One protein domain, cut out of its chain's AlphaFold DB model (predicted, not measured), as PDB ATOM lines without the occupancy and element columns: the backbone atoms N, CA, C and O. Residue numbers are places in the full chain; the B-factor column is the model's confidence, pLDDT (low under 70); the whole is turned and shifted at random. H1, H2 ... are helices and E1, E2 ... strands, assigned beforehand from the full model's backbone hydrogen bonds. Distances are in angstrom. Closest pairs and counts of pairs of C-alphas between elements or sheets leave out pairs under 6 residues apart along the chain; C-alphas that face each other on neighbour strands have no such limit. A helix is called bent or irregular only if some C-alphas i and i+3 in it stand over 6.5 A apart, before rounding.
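What this domain is: This is residues 15 to 130 and 155 to 184 of the 329 residues of an uncharacterized protein of Puccinia graminis f. sp. tritici (UniProt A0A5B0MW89). Helix H4 sits in the middle, between a small, twisted sheet of four strands, where it covers E2 and E1, and helix H1, which crosses it on the other side with H3 beside H1. H2 makes a corner with H3, H5 crosses the first residues of H1, and H6 lies away from the other helices. The 146 printed residues hold six named helices and four named strands, in the order H1 H2 H3 H4 E1 E2 E3 E4 H5 H6; the class is mixed, helices and strands, and the mixed sheet runs E2 E1 E3 E4. The whole is compact, with a radius of gyration of the C-alphas of 14.8 A, and rounded, spanning 37 by 36 by 32 A.

How they stand to each other: H1, residues 15 to 29, is the hub, touching three helices. It touches H3, residues 41 to 51, opposite ways at a shallow tilt of 20 degrees, closest at the C-alphas of Arg 20 and Leu 51, 5.5 A. H2, residues 31 to 37, touches H3 only at the corner, C-alphas 35 and 41 being closest at 5.3 A. With residues 22 to 27 alone, H1 touches H4, residues 68 to 78, about perpendicular at 80 degrees; the closest C-alphas, Glu 26 and Ala 78, are 5.5 A apart. H4 is irregular, but only just: C-alphas 70 and 73 are 6.7 A apart. The sheet has E1, residues 83 to 87, E2, residues 95 to 97, E3, residues 112 to 117, and E4, residues 121 to 123. H4 on one face of it makes two layers, a helix layer on a sheet, at a height over the sheet of 7.9 A. E1 and E2 form a hairpin, with N 85 and O 95 at 2.8 A; E1 and E3 are parallel, with N 86 and O 114 at 2.8 A; E3 and E4 form a hairpin, with N 123 and O 115 at 2.7 A. H5, residues 155 to 163, only grazes the sheet and touches residues 15 to 19 of H1, C-alphas 15 and 159 being closest at 4.5 A. H6, residues 179 to 182, touches no helix. Every O i to N i+4 pair is within hydrogen-bond range in H1 and H2, against 6 of 7 in H3, 5 of 7 in H4 and 4 of 5 in H5; H6 is too short for such a pair.

Where its parts are: H1 begins at C-alpha 15 (217.745, 173.573, 210.510) and is 21.1 A long. H3 is 15.7 A, H4 14.6 A, E1 13.2 A and E3 16.4 A long; E3 begins at C-alpha 112 (219.038, 172.731, 195.191). H5 is 12.8 A long, and H6 ends at C-alpha 182 (216.995, 177.720, 183.417).

The domain as a whole: The C-alphas of Asn 41 and Gln 130, the two farthest apart, are 45.8 A apart. Residues 131 to 154 are not printed, and C-alphas 130 and 155 are 17.7 A apart across the cut. The links H3 to H4, E2 to E3 and H5 to H6 are long. The mean pLDDT of the printed part is 70.3, and 51 residues are under 70, among them 116 to 130 and 155 to 184.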
ATOM      1  N   GLY A  15     217.650 172.940 211.834       75.81
ATOM      2  CA  GLY A  15     217.745 173.573 210.510       75.81
ATOM      3  C   GLY A  15     216.466 173.434 209.672       75.81
ATOM      4  O   GLY A  15     216.148 174.323 208.885       75.81
ATOM      5  N   TRP A  16     215.678 172.377 209.908       79.62
ATOM      6  CA  TRP A  16     214.350 172.194 209.314       79.62
ATOM      7  C   TRP A  16     213.347 173.287 209.724       79.62
ATOM      8  O   TRP A  16     212.517 173.701 208.913       79.62
ATOM      9  N   TYR A  17     213.433 173.770 210.967       84.12
ATOM     10  CA  TYR A  17     212.561 174.821 211.484       84.12
ATOM     11  C   TYR A  17     212.927 176.171 210.868       84.12
ATOM     12  O   TYR A  17     212.031 176.917 210.480       84.12
ATOM     13  N   GLN A  18     214.227 176.449 210.692       86.38
ATOM     14  CA  GLN A  18     214.684 177.665 210.014       86.38
ATOM     15  C   GLN A  18     214.082 177.776 208.610       86.38
ATOM     16  O   GLN A  18     213.505 178.808 208.296       86.38
ATOM     17  N   VAL A  19     214.103 176.704 207.808       87.75
ATOM     18  CA  VAL A  19     213.511 176.763 206.460       87.75
ATOM     19  C   VAL A  19     212.001 176.985 206.494       87.75
ATOM     20  O   VAL A  19     211.479 177.741 205.680       87.75
ATOM     21  N   ARG A  20     211.276 176.412 207.465       90.81
ATOM     22  CA  ARG A  20     209.851 176.741 207.646       90.81
ATOM     23  C   ARG A  20     209.647 178.226 207.955       90.81
ATOM     24  O   ARG A  20     208.717 178.811 207.410       90.81
ATOM     25  N   GLN A  21     210.516 178.845 208.759       91.94
ATOM     26  CA  GLN A  21     210.477 180.294 208.990       91.94
ATOM     27  C   GLN A  21     210.809 181.088 207.720       91.94
ATOM     28  O   GLN A  21     210.099 182.038 207.413       91.94
ATOM     29  N   ASP A  22     211.823 180.692 206.947       92.56
ATOM     30  CA  ASP A  22     212.188 181.363 205.689       92.56
ATOM     31  C   ASP A  22     211.031 181.330 204.674       92.56
ATOM     32  O   ASP A  22     210.726 182.340 204.043       92.56
ATOM     33  N   LEU A  23     210.344 180.186 204.565       93.62
ATOM     34  CA  LEU A  23     209.171 180.015 203.706       93.62
ATOM     35  C   LEU A  23     207.966 180.826 204.201       93.62
ATOM     36  O   LEU A  23     207.288 181.448 203.387       93.62
ATOM     37  N   ILE A  24     207.709 180.875 205.514       95.38
ATOM     38  CA  ILE A  24     206.665 181.743 206.088       95.38
ATOM     39  C   ILE A  24     206.981 183.217 205.798       95.38
ATOM     40  O   ILE A  24     206.100 183.947 205.353       95.38
ATOM     41  N   ASN A  25     208.237 183.637 205.968       95.69
ATOM     42  CA  ASN A  25     208.680 185.000 205.672       95.69
ATOM     43  C   ASN A  25     208.511 185.344 204.182       95.69
ATOM     44  O   ASN A  25     208.048 186.434 203.859       95.69
ATOM     45  N   GLU A  26     208.842 184.432 203.267       95.19
ATOM     46  CA  GLU A  26     208.606 184.602 201.826       95.19
ATOM     47  C   GLU A  26     207.103 184.728 201.505       95.19
ATOM     48  O   GLU A  26     206.693 185.655 200.800       95.19
ATOM     49  N   LEU A  27     206.259 183.865 202.085       94.81
ATOM     50  CA  LEU A  27     204.802 183.919 201.918       94.81
ATOM     51  C   LEU A  27     204.165 185.190 202.498       94.81
ATOM     52  O   LEU A  27     203.179 185.679 201.939       94.81
ATOM     53  N   ASP A  28     204.673 185.711 203.613       95.62
ATOM     54  CA  ASP A  28     204.134 186.906 204.267       95.62
ATOM     55  C   ASP A  28     204.589 188.190 203.564       95.62
ATOM     56  O   ASP A  28     203.754 189.038 203.240       95.62
ATOM     57  N   ASN A  29     205.881 188.300 203.235       96.06
ATOM     58  CA  ASN A  29     206.434 189.459 202.527       96.06
ATOM     59  C   ASN A  29     205.837 189.612 201.117       96.06
ATOM     60  O   ASN A  29     205.557 190.729 200.685       96.06
ATOM     61  N   ASN A  30     205.587 188.499 200.417       94.94
ATOM     62  CA  ASN A  30     205.056 188.489 199.051       94.94
ATOM     63  C   ASN A  30     203.596 188.002 198.972       94.94
ATOM     64  O   ASN A  30     203.161 187.461 197.950       94.94
ATOM     65  N   LYS A  31     202.797 188.221 200.028       94.56
ATOM     66  CA  LYS A  31     201.418 187.705 200.156       94.56
ATOM     67  C   LYS A  31     200.533 187.902 198.920       94.56
ATOM     68  O   LYS A  31     199.816 186.980 198.536       94.56
ATOM     69  N   ALA A  32     200.569 189.071 198.275       93.31
ATOM     70  CA  ALA A  32     199.744 189.345 197.091       93.31
ATOM     71  C   ALA A  32     200.153 188.509 195.861       93.31
ATOM     72  O   ALA A  32     199.290 188.092 195.087       93.31
ATOM     73  N   HIS A  33     201.452 188.227 195.701       93.31
ATOM     74  CA  HIS A  33     201.962 187.315 194.676       93.31
ATOM     75  C   HIS A  33     201.486 185.886 194.964       93.31
ATOM     76  O   HIS A  33     200.860 185.261 194.109       93.31
ATOM     77  N   TRP A  34     201.712 185.394 196.185       94.06
ATOM     78  CA  TRP A  34     201.390 184.015 196.561       94.06
ATOM     79  C   TRP A  34     199.883 183.731 196.584       94.06
ATOM     80  O   TRP A  34     199.453 182.709 196.059       94.06
ATOM     81  N   THR A  35     199.059 184.673 197.053       93.62
ATOM     82  CA  THR A  35     197.586 184.577 196.974       93.62
ATOM     83  C   THR A  35     197.100 184.418 195.529       93.62
ATOM     84  O   THR A  35     196.190 183.638 195.264       93.62
ATOM     85  N   ARG A  36     197.726 185.119 194.569       92.56
ATOM     86  CA  ARG A  36     197.424 184.953 193.138       92.56
ATOM     87  C   ARG A  36     197.949 183.620 192.600       92.56
ATOM     88  O   ARG A  36     197.256 182.974 191.821       92.56
ATOM     89  N   ARG A  37     199.156 183.208 193.005       89.69
ATOM     90  CA  ARG A  37     199.815 181.961 192.575       89.69
ATOM     91  C   ARG A  37     199.007 180.717 192.960       89.69
ATOM     92  O   ARG A  37     198.886 179.824 192.128       89.69
ATOM     93  N   PHE A  38     198.459 180.690 194.176       89.75
ATOM     94  CA  PHE A  38     197.622 179.606 194.707       89.75
ATOM     95  C   PHE A  38     196.137 179.712 194.303       89.75
ATOM     96  O   PHE A  38     195.323 178.898 194.721       89.75
ATOM     97  N   GLY A  39     195.749 180.721 193.516       89.00
ATOM     98  CA  GLY A  39     194.383 180.898 193.012       89.00
ATOM     99  C   GLY A  39     193.358 181.419 194.030       89.00
ATOM    100  O   GLY A  39     192.375 182.034 193.620       89.00
ATOM    101  N   SER A  40     193.576 181.247 195.338       91.25
ATOM    102  CA  SER A  40     192.717 181.822 196.380       91.25
ATOM    103  C   SER A  40     193.468 182.194 197.665       91.25
ATOM    104  O   SER A  40     194.576 181.732 197.945       91.25
ATOM    105  N   ASN A  41     192.830 183.034 198.485       94.06
ATOM    106  CA  ASN A  41     193.318 183.395 199.818       94.06
ATOM    107  C   ASN A  41     193.221 182.231 200.819       94.06
ATOM    108  O   ASN A  41     193.983 182.208 201.782       94.06
ATOM    109  N   ASP A  42     192.323 181.270 200.603       93.38
ATOM    110  CA  ASP A  42     192.166 180.123 201.500       93.38
ATOM    111  C   ASP A  42     193.175 179.011 201.169       93.38
ATOM    112  O   ASP A  42     193.761 178.442 202.085       93.38
ATOM    113  N   GLU A  43     193.519 178.821 199.891       90.50
ATOM    114  CA  GLU A  43     194.669 177.998 199.483       90.50
ATOM    115  C   GLU A  43     195.995 178.582 199.990       90.50
ATOM    116  O   GLU A  43     196.827 177.863 200.542       90.50
ATOM    117  N   TYR A  44     196.168 179.908 199.914       93.62
ATOM    118  CA  TYR A  44     197.307 180.589 200.536       93.62
ATOM    119  C   TYR A  44     197.384 180.341 202.054       93.62
ATOM    120  O   TYR A  44     198.471 180.070 202.572       93.62
ATOM    121  N   LYS A  45     196.252 180.396 202.777       93.94
ATOM    122  CA  LYS A  45     196.216 180.056 204.210       93.94
ATOM    123  C   LYS A  45     196.579 178.593 204.443       93.94
ATOM    124  O   LYS A  45     197.460 178.356 205.258       93.94
ATOM    125  N   ARG A  46     195.986 177.639 203.708       91.31
ATOM    126  CA  ARG A  46     196.304 176.197 203.792       91.31
ATOM    127  C   ARG A  46     197.808 175.960 203.636       91.31
ATOM    128  O   ARG A  46     198.436 175.346 204.500       91.31
ATOM    129  N   ALA A  47     198.396 176.520 202.579       90.06
ATOM    130  CA  ALA A  47     199.822 176.435 202.294       90.06
ATOM    131  C   ALA A  47     200.672 177.021 203.437       90.06
ATOM    132  O   ALA A  47     201.575 176.351 203.946       90.06
ATOM    133  N   ARG A  48     200.347 178.230 203.915       94.00
ATOM    134  CA  ARG A  48     201.050 178.889 205.030       94.00
ATOM    135  C   ARG A  48     200.902 178.130 206.353       94.00
ATOM    136  O   ARG A  48     201.865 177.995 207.102       94.00
ATOM    137  N   GLU A  49     199.713 177.623 206.653       91.75
ATOM    138  CA  GLU A  49     199.416 176.871 207.873       91.75
ATOM    139  C   GLU A  49     200.120 175.513 207.893       91.75
ATOM    140  O   GLU A  49     200.528 175.082 208.974       91.75
ATOM    141  N   SER A  50     200.353 174.876 206.739       89.38
ATOM    142  CA  SER A  50     201.167 173.650 206.646       89.38
ATOM    143  C   SER A  50     202.604 173.851 207.162       89.38
ATOM    144  O   SER A  50     203.199 172.938 207.744       89.38
ATOM    145  N   LEU A  51     203.145 175.069 207.027       91.00
ATOM    146  CA  LEU A  51     204.494 175.422 207.467       91.00
ATOM    147  C   LEU A  51     204.597 175.630 208.984       91.00
ATOM    148  O   LEU A  51     205.640 175.313 209.558       91.00
ATOM    149  N   VAL A  52     203.528 176.101 209.638       91.75
ATOM    150  CA  VAL A  52     203.510 176.427 211.075       91.75
ATOM    151  C   VAL A  52     203.541 175.158 211.933       91.75
ATOM    152  O   VAL A  52     202.558 174.417 212.003       91.75
ATOM    153  N   VAL A  53     204.662 174.939 212.620       87.00
ATOM    154  CA  VAL A  53     204.951 173.796 213.505       87.00
ATOM    155  C   VAL A  53     205.613 174.321 214.785       87.00
ATOM    156  O   VAL A  53     206.286 175.346 214.738       87.00
ATOM    157  N   ASP A  54     205.431 173.643 215.919       84.19
ATOM    158  CA  ASP A  54     206.117 173.979 217.178       84.19
ATOM    159  C   ASP A  54     207.639 173.716 217.054       84.19
ATOM    160  O   ASP A  54     208.023 172.600 216.687       84.19
ATOM    161  N   PRO A  55     208.524 174.689 217.359       79.31
ATOM    162  CA  PRO A  55     209.980 174.495 217.333       79.31
ATOM    163  C   PRO A  55     210.495 173.393 218.271       79.31
ATOM    164  O   PRO A  55     211.598 172.890 218.054       79.31
ATOM    165  N   ASN A  56     209.729 173.018 219.300       79.25
ATOM    166  CA  ASN A  56     210.067 171.950 220.244       79.25
ATOM    167  C   ASN A  56     209.498 170.582 219.831       79.25
ATOM    168  O   ASN A  56     209.682 169.599 220.551       79.25
ATOM    169  N   SER A  57     208.781 170.500 218.706       74.44
ATOM    170  CA  SER A  57     208.143 169.256 218.286       74.44
ATOM    171  C   SER A  57     209.172 168.211 217.856       74.44
ATOM    172  O   SER A  57     210.014 168.459 216.994       74.44
ATOM    173  N   THR A  58     209.078 167.012 218.431       69.81
ATOM    174  CA  THR A  58     209.940 165.866 218.098       69.81
ATOM    175  C   THR A  58     209.475 165.102 216.855       69.81
ATOM    176  O   THR A  58     210.204 164.247 216.355       69.81
ATOM    177  N   SER A  59     208.275 165.393 216.347       73.62
ATOM    178  CA  SER A  59     207.702 164.804 215.135       73.62
ATOM    179  C   SER A  59     206.730 165.785 214.484       73.62
ATOM    180  O   SER A  59     206.028 166.516 215.176       73.62
ATOM    181  N   VAL A  60     206.656 165.795 213.153       76.94
ATOM    182  CA  VAL A  60     205.769 166.695 212.408       76.94
ATOM    183  C   VAL A  60     204.603 165.890 211.823       76.94
ATOM    184  O   VAL A  60     204.848 164.970 211.037       76.94
ATOM    185  N   PRO A  61     203.340 166.202 212.179       76.50
ATOM    186  CA  PRO A  61     202.185 165.428 211.734       76.50
ATOM    187  C   PRO A  61     201.967 165.563 210.223       76.50
ATOM    188  O   PRO A  61     202.303 166.589 209.635       76.50
ATOM    189  N   TYR A  62     201.346 164.553 209.605       75.38
ATOM    190  CA  TYR A  62     201.106 164.494 208.155       75.38
ATOM    191  C   TYR A  62     200.399 165.737 207.585       75.38
ATOM    192  O   TYR A  62     200.740 166.190 206.500       75.38
ATOM    193  N   SER A  63     199.487 166.362 208.338       78.19
ATOM    194  CA  SER A  63     198.806 167.616 207.956       78.19
ATOM    195  C   SER A  63     199.715 168.855 207.890       78.19
ATOM    196  O   SER A  63     199.277 169.930 207.487       78.19
ATOM    197  N   LYS A  64     200.976 168.724 208.312       83.31
ATOM    198  CA  LYS A  64     202.030 169.748 208.261       83.31
ATOM    199  C   LYS A  64     203.175 169.344 207.333       83.31
ATOM    200  O   LYS A  64     204.223 169.996 207.326       83.31
ATOM    201  N   TRP A  65     203.026 168.248 206.591       82.00
ATOM    202  CA  TRP A  65     203.981 167.860 205.558       82.00
ATOM    203  C   TRP A  65     203.859 168.810 204.372       82.00
ATOM    204  O   TRP A  65     202.792 169.356 204.101       82.00
ATOM    205  N   MET A  66     204.976 169.045 203.695       80.69
ATOM    206  CA  MET A  66     205.001 169.945 202.549       80.69
ATOM    207  C   MET A  66     204.643 169.176 201.277       80.69
ATOM    208  O   MET A  66     204.998 168.009 201.120       80.69
ATOM    209  N   GLU A  67     203.961 169.840 200.349       76.06
ATOM    210  CA  GLU A  67     203.696 169.301 199.017       76.06
ATOM    211  C   GLU A  67     204.660 169.914 198.000       76.06
ATOM    212  O   GLU A  67     204.919 171.119 197.999       76.06
ATOM    213  N   ARG A  68     205.198 169.078 197.103       72.69
ATOM    214  CA  ARG A  68     206.177 169.495 196.083       72.69
ATOM    215  C   ARG A  68     205.660 170.623 195.184       72.69
ATOM    216  O   ARG A  68     206.443 171.477 194.774       72.69
ATOM    217  N   LEU A  69     204.380 170.565 194.822       77.12
ATOM    218  CA  LEU A  69     203.757 171.475 193.861       77.12
ATOM    219  C   LEU A  69     203.546 172.863 194.473       77.12
ATOM    220  O   LEU A  69     203.910 173.858 193.848       77.12
ATOM    221  N   ASP A  70     203.067 172.908 195.717       81.31
ATOM    222  CA  ASP A  70     202.816 174.157 196.435       81.31
ATOM    223  C   ASP A  70     204.116 174.795 196.943       81.31
ATOM    224  O   ASP A  70     204.343 175.988 196.747       81.31
ATOM    225  N   MET A  71     205.001 174.014 197.576       87.50
ATOM    226  CA  MET A  71     206.196 174.547 198.250       87.50
ATOM    227  C   MET A  71     207.427 174.645 197.350       87.50
ATOM    228  O   MET A  71     208.337 175.417 197.644       87.50
ATOM    229  N   GLY A  72     207.479 173.908 196.239       89.38
ATOM    230  CA  GLY A  72     208.599 173.955 195.299       89.38
ATOM    231  C   GLY A  72     208.873 175.350 194.713       89.38
ATOM    232  O   GLY A  72     210.033 175.768 194.709       89.38
ATOM    233  N   PRO A  73     207.848 176.096 194.255       90.75
ATOM    234  CA  PRO A  73     207.989 177.496 193.858       90.75
ATOM    235  C   PRO A  73     208.418 178.410 195.015       90.75
ATOM    236  O   PRO A  73     209.312 179.230 194.830       90.75
ATOM    237  N   VAL A  74     207.835 178.242 196.209       93.12
ATOM    238  CA  VAL A  74     208.142 179.082 197.385       93.12
ATOM    239  C   VAL A  74     209.596 178.895 197.821       93.12
ATOM    240  O   VAL A  74     210.291 179.876 198.055       93.12
ATOM    241  N   LEU A  75     210.099 177.655 197.843       91.94
ATOM    242  CA  LEU A  75     211.514 177.339 198.075       91.94
ATOM    243  C   LEU A  75     212.434 178.018 197.051       91.94
ATOM    244  O   LEU A  75     213.506 178.502 197.419       91.94
ATOM    245  N   ALA A  76     212.026 178.055 195.779       90.75
ATOM    246  CA  ALA A  76     212.828 178.656 194.720       90.75
ATOM    247  C   ALA A  76     212.961 180.170 194.911       90.75
ATOM    248  O   ALA A  76     214.065 180.709 194.843       90.75
ATOM    249  N   ASP A  77     211.850 180.844 195.208       91.94
ATOM    250  CA  ASP A  77     211.828 182.282 195.465       91.94
ATOM    251  C   ASP A  77     212.472 182.657 196.810       91.94
ATOM    252  O   ASP A  77     213.269 183.597 196.848       91.94
ATOM    253  N   ALA A  78     212.227 181.908 197.891       92.31
ATOM    254  CA  ALA A  78     212.815 182.158 199.212       92.31
ATOM    255  C   ALA A  78     214.353 182.147 199.173       92.31
ATOM    256  O   ALA A  78     214.990 183.053 199.710       92.31
ATOM    257  N   TYR A  79     214.947 181.169 198.478       88.94
ATOM    258  CA  TYR A  79     216.402 181.031 198.351       88.94
ATOM    259  C   TYR A  79     216.999 181.638 197.077       88.94
ATOM    260  O   TYR A  79     218.206 181.524 196.881       88.94
ATOM    261  N   ASN A  80     216.180 182.249 196.212       89.94
ATOM    262  CA  ASN A  80     216.552 182.750 194.882       89.94
ATOM    263  C   ASN A  80     217.384 181.750 194.045       89.94
ATOM    264  O   ASN A  80     218.370 182.103 193.392       89.94
ATOM    265  N   ARG A  81     217.013 180.462 194.097       87.12
ATOM    266  CA  ARG A  81     217.741 179.348 193.463       87.12
ATOM    267  C   ARG A  81     216.786 178.357 192.794       87.12
ATOM    268  O   ARG A  81     215.696 178.129 193.310       87.12
ATOM    269  N   PRO A  82     217.179 177.697 191.690       84.06
ATOM    270  CA  PRO A  82     216.414 176.582 191.141       84.06
ATOM    271  C   PRO A  82     216.261 175.439 192.155       84.06
ATOM    272  O   PRO A  82     217.253 175.020 192.755       84.06
ATOM    273  N   ILE A  83     215.055 174.890 192.296       85.56
ATOM    274  CA  ILE A  83     214.769 173.701 193.114       85.56
ATOM    275  C   ILE A  83     214.404 172.552 192.182       85.56
ATOM    276  O   ILE A  83     213.420 172.642 191.446       85.56
ATOM    277  N   VAL A  84     215.172 171.466 192.213       83.00
ATOM    278  CA  VAL A  84     214.971 170.298 191.351       83.00
ATOM    279  C   VAL A  84     214.545 169.108 192.197       83.00
ATOM    280  O   VAL A  84     215.341 168.528 192.935       83.00
ATOM    281  N   PHE A  85     213.287 168.720 192.041       82.31
ATOM    282  CA  PHE A  85     212.727 167.498 192.590       82.31
ATOM    283  C   PHE A  85     212.958 166.346 191.608       82.31
ATOM    284  O   PHE A  85     212.368 166.322 190.529       82.31
ATOM    285  N   LEU A  86     213.802 165.391 191.983       81.31
ATOM    286  CA  LEU A  86     214.148 164.194 191.219       81.31
ATOM    287  C   LEU A  86     213.291 163.019 191.699       81.31
ATOM    288  O   LEU A  86     213.196 162.810 192.899       81.31
ATOM    289  N   SER A  87     212.707 162.209 190.820       77.38
ATOM    290  CA  SER A  87     212.024 160.970 191.227       77.38
ATOM    291  C   SER A  87     212.384 159.822 190.299       77.38
ATOM    292  O   SER A  87     212.397 159.982 189.080       77.38
ATOM    293  N   ALA A  88     212.656 158.651 190.877       69.06
ATOM    294  CA  ALA A  88     212.805 157.411 190.118       69.06
ATOM    295  C   ALA A  88     211.447 156.803 189.713       69.06
ATOM    296  O   ALA A  88     211.400 155.956 188.823       69.06
ATOM    297  N   ASN A  89     210.346 157.232 190.344       70.56
ATOM    298  CA  ASN A  89     209.002 156.803 189.977       70.56
ATOM    299  C   ASN A  89     208.531 157.590 188.742       70.56
ATOM    300  O   ASN A  89     208.309 158.800 188.810       70.56
ATOM    301  N   VAL A  90     208.361 156.878 187.624       62.41
ATOM    302  CA  VAL A  90     207.984 157.429 186.312       62.41
ATOM    303  C   VAL A  90     206.616 158.125 186.332       62.41
ATOM    304  O   VAL A  90     206.415 159.056 185.556       62.41
ATOM    305  N   ASN A  91     205.707 157.731 187.230       65.62
ATOM    306  CA  ASN A  91     204.391 158.364 187.362       65.62
ATOM    307  C   ASN A  91     204.506 159.744 188.035       65.62
ATOM    308  O   ASN A  91     203.925 160.716 187.570       65.62
ATOM    309  N   ILE A  92     205.348 159.851 189.071       69.38
ATOM    310  CA  ILE A  92     205.564 161.095 189.831       69.38
ATOM    311  C   ILE A  92     206.445 162.085 189.053       69.38
ATOM    312  O   ILE A  92     206.263 163.302 189.161       69.38
ATOM    313  N   GLY A  93     207.420 161.580 188.293       71.50
ATOM    314  CA  GLY A  93     208.315 162.382 187.457       71.50
ATOM    315  C   GLY A  93     209.207 163.367 188.228       71.50
ATOM    316  O   GLY A  93     209.163 163.479 189.457       71.50
ATOM    317  N   CYS A  94     210.030 164.109 187.488       79.75
ATOM    318  CA  CYS A  94     210.881 165.171 188.031       79.75
ATOM    319  C   CYS A  94     210.248 166.552 187.791       79.75
ATOM    320  O   CYS A  94     209.625 166.759 186.752       79.75
ATOM    321  N   ILE A  95     210.428 167.501 188.714       82.75
ATOM    322  CA  ILE A  95     209.947 168.889 188.574       82.75
ATOM    323  C   ILE A  95     211.067 169.861 188.943       82.75
ATOM    324  O   ILE A  95     211.645 169.760 190.023       82.75
ATOM    325  N   THR A  96     211.318 170.840 188.075       84.88
ATOM    326  CA  THR A  96     212.217 171.968 188.346       84.88
ATOM    327  C   THR A  96     211.398 173.232 188.558       84.88
ATOM    328  O   THR A  96     210.721 173.692 187.639       84.88
ATOM    329  N   ASN A  97     211.499 173.816 189.748       85.56
ATOM    330  CA  ASN A  97     210.960 175.133 190.063       85.56
ATOM    331  C   ASN A  97     212.075 176.173 189.941       85.56
ATOM    332  O   ASN A  97     213.208 175.928 190.359       85.56
ATOM    333  N   LEU A  98     211.758 177.328 189.366       86.50
ATOM    334  CA  LEU A  98     212.684 178.449 189.215       86.50
ATOM    335  C   LEU A  98     212.177 179.643 190.028       86.50
ATOM    336  O   LEU A  98     210.957 179.793 190.131       86.50
ATOM    337  N   PRO A  99     213.074 180.505 190.546       88.12
ATOM    338  CA  PRO A  99     212.676 181.764 191.164       88.12
ATOM    339  C   PRO A  99     211.818 182.553 190.179       88.12
ATOM    340  O   PRO A  99     212.193 182.715 189.010       88.12
ATOM    341  N   SER A 100     210.645 182.984 190.628       84.31
ATOM    342  CA  SER A 100     209.652 183.652 189.794       84.31
ATOM    343  C   SER A 100     209.644 185.161 190.031       84.31
ATOM    344  O   SER A 100     209.593 185.919 189.058       84.31
ATOM    345  N   SER A 101     209.781 185.568 191.295       80.12
ATOM    346  CA  SER A 101     209.639 186.932 191.816       80.12
ATOM    347  C   SER A 101     210.940 187.739 191.839       80.12
ATOM    348  O   SER A 101     210.888 188.967 191.825       80.12
ATOM    349  N   LYS A 102     212.095 187.064 191.856       80.56
ATOM    350  CA  LYS A 102     213.430 187.673 191.956       80.56
ATOM    351  C   LYS A 102     214.252 187.414 190.693       80.56
ATOM    352  O   LYS A 102     214.077 186.399 190.008       80.56
ATOM    353  N   ASP A 103     215.145 188.347 190.378       78.06
ATOM    354  CA  ASP A 103     216.166 188.155 189.352       78.06
ATOM    355  C   ASP A 103     217.326 187.298 189.889       78.06
ATOM    356  O   ASP A 103     217.605 187.337 191.093       78.06
ATOM    357  N   PRO A 104     218.026 186.534 189.025       72.19
ATOM    358  CA  PRO A 104     219.214 185.795 189.433       72.19
ATOM    359  C   PRO A 104     220.267 186.754 189.994       72.19
ATOM    360  O   PRO A 104     220.542 187.795 189.395       72.19
ATOM    361  N   GLU A 105     220.904 186.390 191.107       75.31
ATOM    362  CA  GLU A 105     222.067 187.139 191.587       75.31
ATOM    363  C   GLU A 105     223.197 187.141 190.538       75.31
ATOM    364  O   GLU A 105     223.321 186.173 189.784       75.31
ATOM    365  N   PRO A 106     224.087 188.159 190.507       70.25
ATOM    366  CA  PRO A 106     225.185 188.242 189.531       70.25
ATOM    367  C   PRO A 106     226.131 187.032 189.526       70.25
ATOM    368  O   PRO A 106     226.860 186.805 188.562       70.25
ATOM    369  N   LYS A 107     226.135 186.262 190.619       70.56
ATOM    370  CA  LYS A 107     226.801 184.970 190.731       70.56
ATOM    371  C   LYS A 107     225.822 183.968 191.349       70.56
ATOM    372  O   LYS A 107     225.873 183.758 192.561       70.56
ATOM    373  N   PRO A 108     224.919 183.373 190.552       66.50
ATOM    374  CA  PRO A 108     223.859 182.543 191.096       66.50
ATOM    375  C   PRO A 108     224.455 181.302 191.764       66.50
ATOM    376  O   PRO A 108     225.322 180.622 191.210       66.50
ATOM    377  N   MET A 109     223.975 180.986 192.965       72.50
ATOM    378  CA  MET A 109     224.257 179.693 193.580       72.50
ATOM    379  C   MET A 109     223.580 178.584 192.760       72.50
ATOM    380  O   MET A 109     222.451 178.746 192.298       72.50
ATOM    381  N   GLY A 110     224.253 177.439 192.612       74.50
ATOM    382  CA  GLY A 110     223.735 176.300 191.847       74.50
ATOM    383  C   GLY A 110     222.398 175.749 192.377       74.50
ATOM    384  O   GLY A 110     221.964 176.116 193.476       74.50
ATOM    385  N   PRO A 111     221.741 174.843 191.631       79.69
ATOM    386  CA  PRO A 111     220.441 174.296 192.007       79.69
ATOM    387  C   PRO A 111     220.466 173.596 193.371       79.69
ATOM    388  O   PRO A 111     221.493 173.082 193.821       79.69
ATOM    389  N   ILE A 112     219.307 173.553 194.015       82.75
ATOM    390  CA  ILE A 112     219.038 172.731 195.191       82.75
ATOM    391  C   ILE A 112     218.360 171.445 194.706       82.75
ATOM    392  O   ILE A 112     217.325 171.508 194.044       82.75
ATOM    393  N   LEU A 113     218.942 170.282 195.008       79.50
ATOM    394  CA  LEU A 113     218.434 168.979 194.564       79.50
ATOM    395  C   LEU A 113     217.713 168.250 195.704       79.50
ATOM    396  O   LEU A 113     218.234 168.164 196.815       79.50
ATOM    397  N   ILE A 114     216.538 167.698 195.409       81.25
ATOM    398  CA  ILE A 114     215.662 166.994 196.353       81.25
ATOM    399  C   ILE A 114     215.206 165.703 195.661       81.25
ATOM    400  O   ILE A 114     214.587 165.779 194.608       81.25
ATOM    401  N   ALA A 115     215.521 164.514 196.176       74.81
ATOM    402  CA  ALA A 115     215.276 163.239 195.486       74.81
ATOM    403  C   ALA A 115     214.207 162.388 196.187       74.81
ATOM    404  O   ALA A 115     214.326 162.132 197.370       74.81
ATOM    405  N   PHE A 116     213.172 161.923 195.489       66.69
ATOM    406  CA  PHE A 116     212.094 161.126 196.075       66.69
ATOM    407  C   PHE A 116     212.574 159.718 196.401       66.69
ATOM    408  O   PHE A 116     213.108 159.018 195.532       66.69
ATOM    409  N   THR A 117     212.319 159.273 197.625       58.62
ATOM    410  CA  THR A 117     212.648 157.931 198.095       58.62
ATOM    411  C   THR A 117     211.440 157.314 198.801       58.62
ATOM    412  O   THR A 117     210.561 157.997 199.319       58.62
ATOM    413  N   ARG A 118     211.350 155.979 198.776       54.97
ATOM    414  CA  ARG A 118     210.425 155.176 199.606       54.97
ATOM    415  C   ARG A 118     208.912 155.474 199.500       54.97
ATOM    416  O   ARG A 118     208.147 154.897 200.257       54.97
ATOM    417  N   GLY A 119     208.460 156.287 198.543       52.41
ATOM    418  CA  GLY A 119     207.033 156.516 198.270       52.41
ATOM    419  C   GLY A 119     206.358 157.589 199.133       52.41
ATOM    420  O   GLY A 119     205.225 157.957 198.845       52.41
ATOM    421  N   ASN A 120     207.038 158.118 200.153       54.41
ATOM    422  CA  ASN A 120     206.529 159.157 201.059       54.41
ATOM    423  C   ASN A 120     207.662 159.956 201.739       54.41
ATOM    424  O   ASN A 120     207.509 160.469 202.846       54.41
ATOM    425  N   HIS A 121     208.833 159.990 201.108       56.44
ATOM    426  CA  HIS A 121     210.039 160.609 201.638       56.44
ATOM    427  C   HIS A 121     210.759 161.301 200.487       56.44
ATOM    428  O   HIS A 121     210.652 160.888 199.330       56.44
ATOM    429  N   TRP A 122     211.518 162.342 200.783       55.62
ATOM    430  CA  TRP A 122     212.581 162.758 199.883       55.62
ATOM    431  C   TRP A 122     213.901 162.548 200.631       55.62
ATOM    432  O   TRP A 122     213.904 162.352 201.840       55.62
ATOM    433  N   ASP A 123     215.021 162.620 199.928       50.28
ATOM    434  CA  ASP A 123     216.385 162.631 200.447       50.28
ATOM    435  C   ASP A 123     217.198 163.688 199.682       50.28
ATOM    436  O   ASP A 123     216.970 163.918 198.492       50.28
ATOM    437  N   TYR A 124     218.179 164.332 200.320       46.47
ATOM    438  CA  TYR A 124     219.180 165.088 199.558       46.47
ATOM    439  C   TYR A 124     220.179 164.084 198.960       46.47
ATOM    440  O   TYR A 124     220.804 163.334 199.719       46.47
ATOM    441  N   PRO A 125     220.375 164.038 197.628       47.75
ATOM    442  CA  PRO A 125     221.260 163.058 197.008       47.75
ATOM    443  C   PRO A 125     222.729 163.361 197.341       47.75
ATOM    444  O   PRO A 125     223.354 164.241 196.753       47.75
ATOM    445  N   PHE A 126     223.310 162.597 198.269       39.72
ATOM    446  CA  PHE A 126     224.688 162.787 198.746       39.72
ATOM    447  C   PHE A 126     225.781 162.476 197.689       39.72
ATOM    448  O   PHE A 126     226.952 162.791 197.884       39.72
ATOM    449  N   CYS A 127     225.424 161.888 196.542       33.59
ATOM    450  CA  CYS A 127     226.365 161.316 195.568       33.59
ATOM    451  C   CYS A 127     226.780 162.256 194.414       33.59
ATOM    452  O   CYS A 127     226.741 161.844 193.257       33.59
ATOM    453  N   LEU A 128     227.188 163.501 194.698       32.09
ATOM    454  CA  LEU A 128     227.701 164.439 193.672       32.09
ATOM    455  C   LEU A 128     229.089 165.045 193.975       32.09
ATOM    456  O   LEU A 128     229.511 165.971 193.289       32.09
ATOM    457  N   ALA A 129     229.813 164.539 194.980       31.67
ATOM    458  CA  ALA A 129     231.092 165.117 195.418       31.67
ATOM    459  C   ALA A 129     232.175 164.071 195.762       31.67
ATOM    460  O   ALA A 129     232.832 164.171 196.796       31.67
ATOM    461  N   GLN A 130     232.382 163.065 194.904       28.34
ATOM    462  CA  GLN A 130     233.583 162.221 194.972       28.34
ATOM    463  C   GLN A 130     234.647 162.714 193.975       28.34
ATOM    464  O   GLN A 130     234.382 162.735 192.771       28.34
ATOM    465  N   PRO A 155     226.234 173.746 204.544       35.38
ATOM    466  CA  PRO A 155     225.296 173.672 205.651       35.38
ATOM    467  C   PRO A 155     223.839 173.983 205.269       35.38
ATOM    468  O   PRO A 155     222.954 173.440 205.924       35.38
ATOM    469  N   GLN A 156     223.543 174.738 204.196       37.22
ATOM    470  CA  GLN A 156     222.156 174.829 203.695       37.22
ATOM    471  C   GLN A 156     221.680 173.493 203.112       37.22
ATOM    472  O   GLN A 156     220.550 173.096 203.367       37.22
ATOM    473  N   ALA A 157     222.544 172.754 202.401       37.03
ATOM    474  CA  ALA A 157     222.222 171.397 201.947       37.03
ATOM    475  C   ALA A 157     222.028 170.419 203.126       37.03
ATOM    476  O   ALA A 157     221.254 169.471 203.015       37.03
ATOM    477  N   ARG A 158     222.664 170.678 204.280       36.97
ATOM    478  CA  ARG A 158     222.462 169.920 205.531       36.97
ATOM    479  C   ARG A 158     221.181 170.285 206.294       36.97
ATOM    480  O   ARG A 158     220.570 169.372 206.836       36.97
ATOM    481  N   ALA A 159     220.711 171.540 206.298       35.16
ATOM    482  CA  ALA A 159     219.324 171.801 206.727       35.16
ATOM    483  C   ALA A 159     218.348 171.117 205.792       35.16
ATOM    484  O   ALA A 159     217.362 170.542 206.248       35.16
ATOM    485  N   LEU A 160     218.636 171.177 204.488       37.88
ATOM    486  CA  LEU A 160     217.778 170.573 203.493       37.88
ATOM    487  C   LEU A 160     217.580 169.088 203.769       37.88
ATOM    488  O   LEU A 160     216.440 168.649 203.820       37.88
ATOM    489  N   TRP A 161     218.669 168.381 204.083       33.34
ATOM    490  CA  TRP A 161     218.694 166.989 204.543       33.34
ATOM    491  C   TRP A 161     217.721 166.685 205.706       33.34
ATOM    492  O   TRP A 161     217.228 165.569 205.784       33.34
ATOM    493  N   LEU A 162     217.386 167.665 206.561       33.34
ATOM    494  CA  LEU A 162     216.424 167.510 207.666       33.34
ATOM    495  C   LEU A 162     214.969 167.876 207.304       33.34
ATOM    496  O   LEU A 162     214.052 167.271 207.851       33.34
ATOM    497  N   ILE A 163     214.709 168.843 206.407       38.97
ATOM    498  CA  ILE A 163     213.307 169.175 206.018       38.97
ATOM    499  C   ILE A 163     212.696 168.068 205.153       38.97
ATOM    500  O   ILE A 163     211.484 167.881 205.079       38.97
ATOM    501  N   ILE A 164     213.581 167.370 204.462       37.91
ATOM    502  CA  ILE A 164     213.330 166.439 203.378       37.91
ATOM    503  C   ILE A 164     212.636 165.140 203.836       37.91
ATOM    504  O   ILE A 164     211.952 164.495 203.042       37.91
ATOM    505  N   SER A 165     212.664 164.844 205.138       29.77
ATOM    506  CA  SER A 165     212.014 163.675 205.737       29.77
ATOM    507  C   SER A 165     210.477 163.744 205.887       29.77
ATOM    508  O   SER A 165     209.906 162.846 206.503       29.77
ATOM    509  N   LEU A 166     209.801 164.794 205.387       37.97
ATOM    510  CA  LEU A 166     208.410 165.151 205.751       37.97
ATOM    511  C   LEU A 166     207.543 165.623 204.556       37.97
ATOM    512  O   LEU A 166     207.124 166.785 204.495       37.97
ATOM    513  N   TYR A 167     207.281 164.739 203.590       40.41
ATOM    514  CA  TYR A 167     206.630 165.076 202.312       40.41
ATOM    515  C   TYR A 167     205.783 163.916 201.762       40.41
ATOM    516  O   TYR A 167     206.291 162.813 201.567       40.41
ATOM    517  N   HIS A 168     204.521 164.177 201.416       34.84
ATOM    518  CA  HIS A 168     203.635 163.198 200.769       34.84
ATOM    519  C   HIS A 168     203.496 163.490 199.262       34.84
ATOM    520  O   HIS A 168     203.848 164.576 198.797       34.84
ATOM    521  N   SER A 169     202.983 162.529 198.489       31.72
ATOM    522  CA  SER A 169     202.638 162.719 197.076       31.72
ATOM    523  C   SER A 169     201.139 162.547 196.841       31.72
ATOM    524  O   SER A 169     200.613 161.450 197.015       31.72
ATOM    525  N   VAL A 170     200.485 163.604 196.367       27.61
ATOM    526  CA  VAL A 170     199.213 163.537 195.631       27.61
ATOM    527  C   VAL A 170     199.416 164.321 194.328       27.61
ATOM    528  O   VAL A 170     200.207 165.265 194.284       27.61
ATOM    529  N   GLU A 171     198.809 163.872 193.233       31.38
ATOM    530  CA  GLU A 171     198.988 164.476 191.909       31.38
ATOM    531  C   GLU A 171     197.993 165.616 191.669       31.38
ATOM    532  O   GLU A 171     196.819 165.444 191.960       31.38
ATOM    533  N   HIS A 172     198.441 166.717 191.049       27.45
ATOM    534  CA  HIS A 172     197.813 167.337 189.868       27.45
ATOM    535  C   HIS A 172     198.786 168.342 189.198       27.45
ATOM    536  O   HIS A 172     199.752 168.796 189.793       27.45
ATOM    537  N   PHE A 173     198.574 168.606 187.907       26.97
ATOM    538  CA  PHE A 173     199.419 169.308 186.919       26.97
ATOM    539  C   PHE A 173     200.319 170.496 187.350       26.97
ATOM    540  O   PHE A 173     199.959 171.327 188.176       26.97
ATOM    541  N   ALA A 174     201.450 170.658 186.640       25.53
ATOM    542  CA  ALA A 174     202.345 171.825 186.709       25.53
ATOM    543  C   ALA A 174     202.432 172.571 185.349       25.53
ATOM    544  O   ALA A 174     202.407 171.915 184.304       25.53
ATOM    545  N   PRO A 175     202.555 173.917 185.325       30.48
ATOM    546  CA  PRO A 175     202.520 174.711 184.091       30.48
ATOM    547  C   PRO A 175     203.872 174.795 183.356       30.48
ATOM    548  O   PRO A 175     204.938 174.847 183.974       30.48
ATOM    549  N   LEU A 176     203.822 174.885 182.023       34.38
ATOM    550  CA  LEU A 176     204.978 175.198 181.174       34.38
ATOM    551  C   LEU A 176     205.383 176.678 181.318       34.38
ATOM    552  O   LEU A 176     204.503 177.524 181.391       34.38
ATOM    553  N   HIS A 177     206.701 176.948 181.313       31.34
ATOM    554  CA  HIS A 177     207.430 178.157 180.832       31.34
ATOM    555  C   HIS A 177     208.843 178.287 181.479       31.34
ATOM    556  O   HIS A 177     209.340 179.381 181.741       31.34
ATOM    557  N   SER A 178     209.527 177.174 181.773       40.88
ATOM    558  CA  SER A 178     210.769 177.155 182.576       40.88
ATOM    559  C   SER A 178     212.088 177.230 181.786       40.88
ATOM    560  O   SER A 178     213.121 177.593 182.350       40.88
ATOM    561  N   ASN A 179     212.093 176.894 180.495       32.34
ATOM    562  CA  ASN A 179     213.337 176.530 179.798       32.34
ATOM    563  C   ASN A 179     214.318 177.699 179.572       32.34
ATOM    564  O   ASN A 179     215.528 177.505 179.676       32.34
ATOM    565  N   GLU A 180     213.832 178.920 179.325       34.66
ATOM    566  CA  GLU A 180     214.703 180.079 179.052       34.66
ATOM    567  C   GLU A 180     215.333 180.681 180.317       34.66
ATOM    568  O   GLU A 180     216.479 181.131 180.286       34.66
ATOM    569  N   ARG A 181     214.625 180.661 181.459       38.75
ATOM    570  CA  ARG A 181     215.212 181.086 182.744       38.75
ATOM    571  C   ARG A 181     216.248 180.072 183.233       38.75
ATOM    572  O   ARG A 181     217.266 180.498 183.769       38.75
ATOM    573  N   LEU A 182     216.050 178.768 183.002       37.38
ATOM    574  CA  LEU A 182     216.995 177.720 183.417       37.38
ATOM    575  C   LEU A 182     218.401 177.929 182.828       37.38
ATOM    576  O   LEU A 182     219.386 177.792 183.549       37.38
ATOM    577  N   ALA A 183     218.497 178.333 181.557       41.16
ATOM    578  CA  ALA A 183     219.773 178.595 180.886       41.16
ATOM    579  C   ALA A 183     220.620 179.696 181.562       41.16
ATOM    580  O   ALA A 183     221.838 179.687 181.428       41.16
ATOM    581  N   LYS A 184     220.003 180.611 182.327       45.28
ATOM    582  CA  LYS A 184     220.710 181.666 183.082       45.28
ATOM    583  C   LYS A 184     221.341 181.168 184.391       45.28
ATOM    584  O   LYS A 184     222.191 181.855 184.946       45.28
TER     585      LYS A 184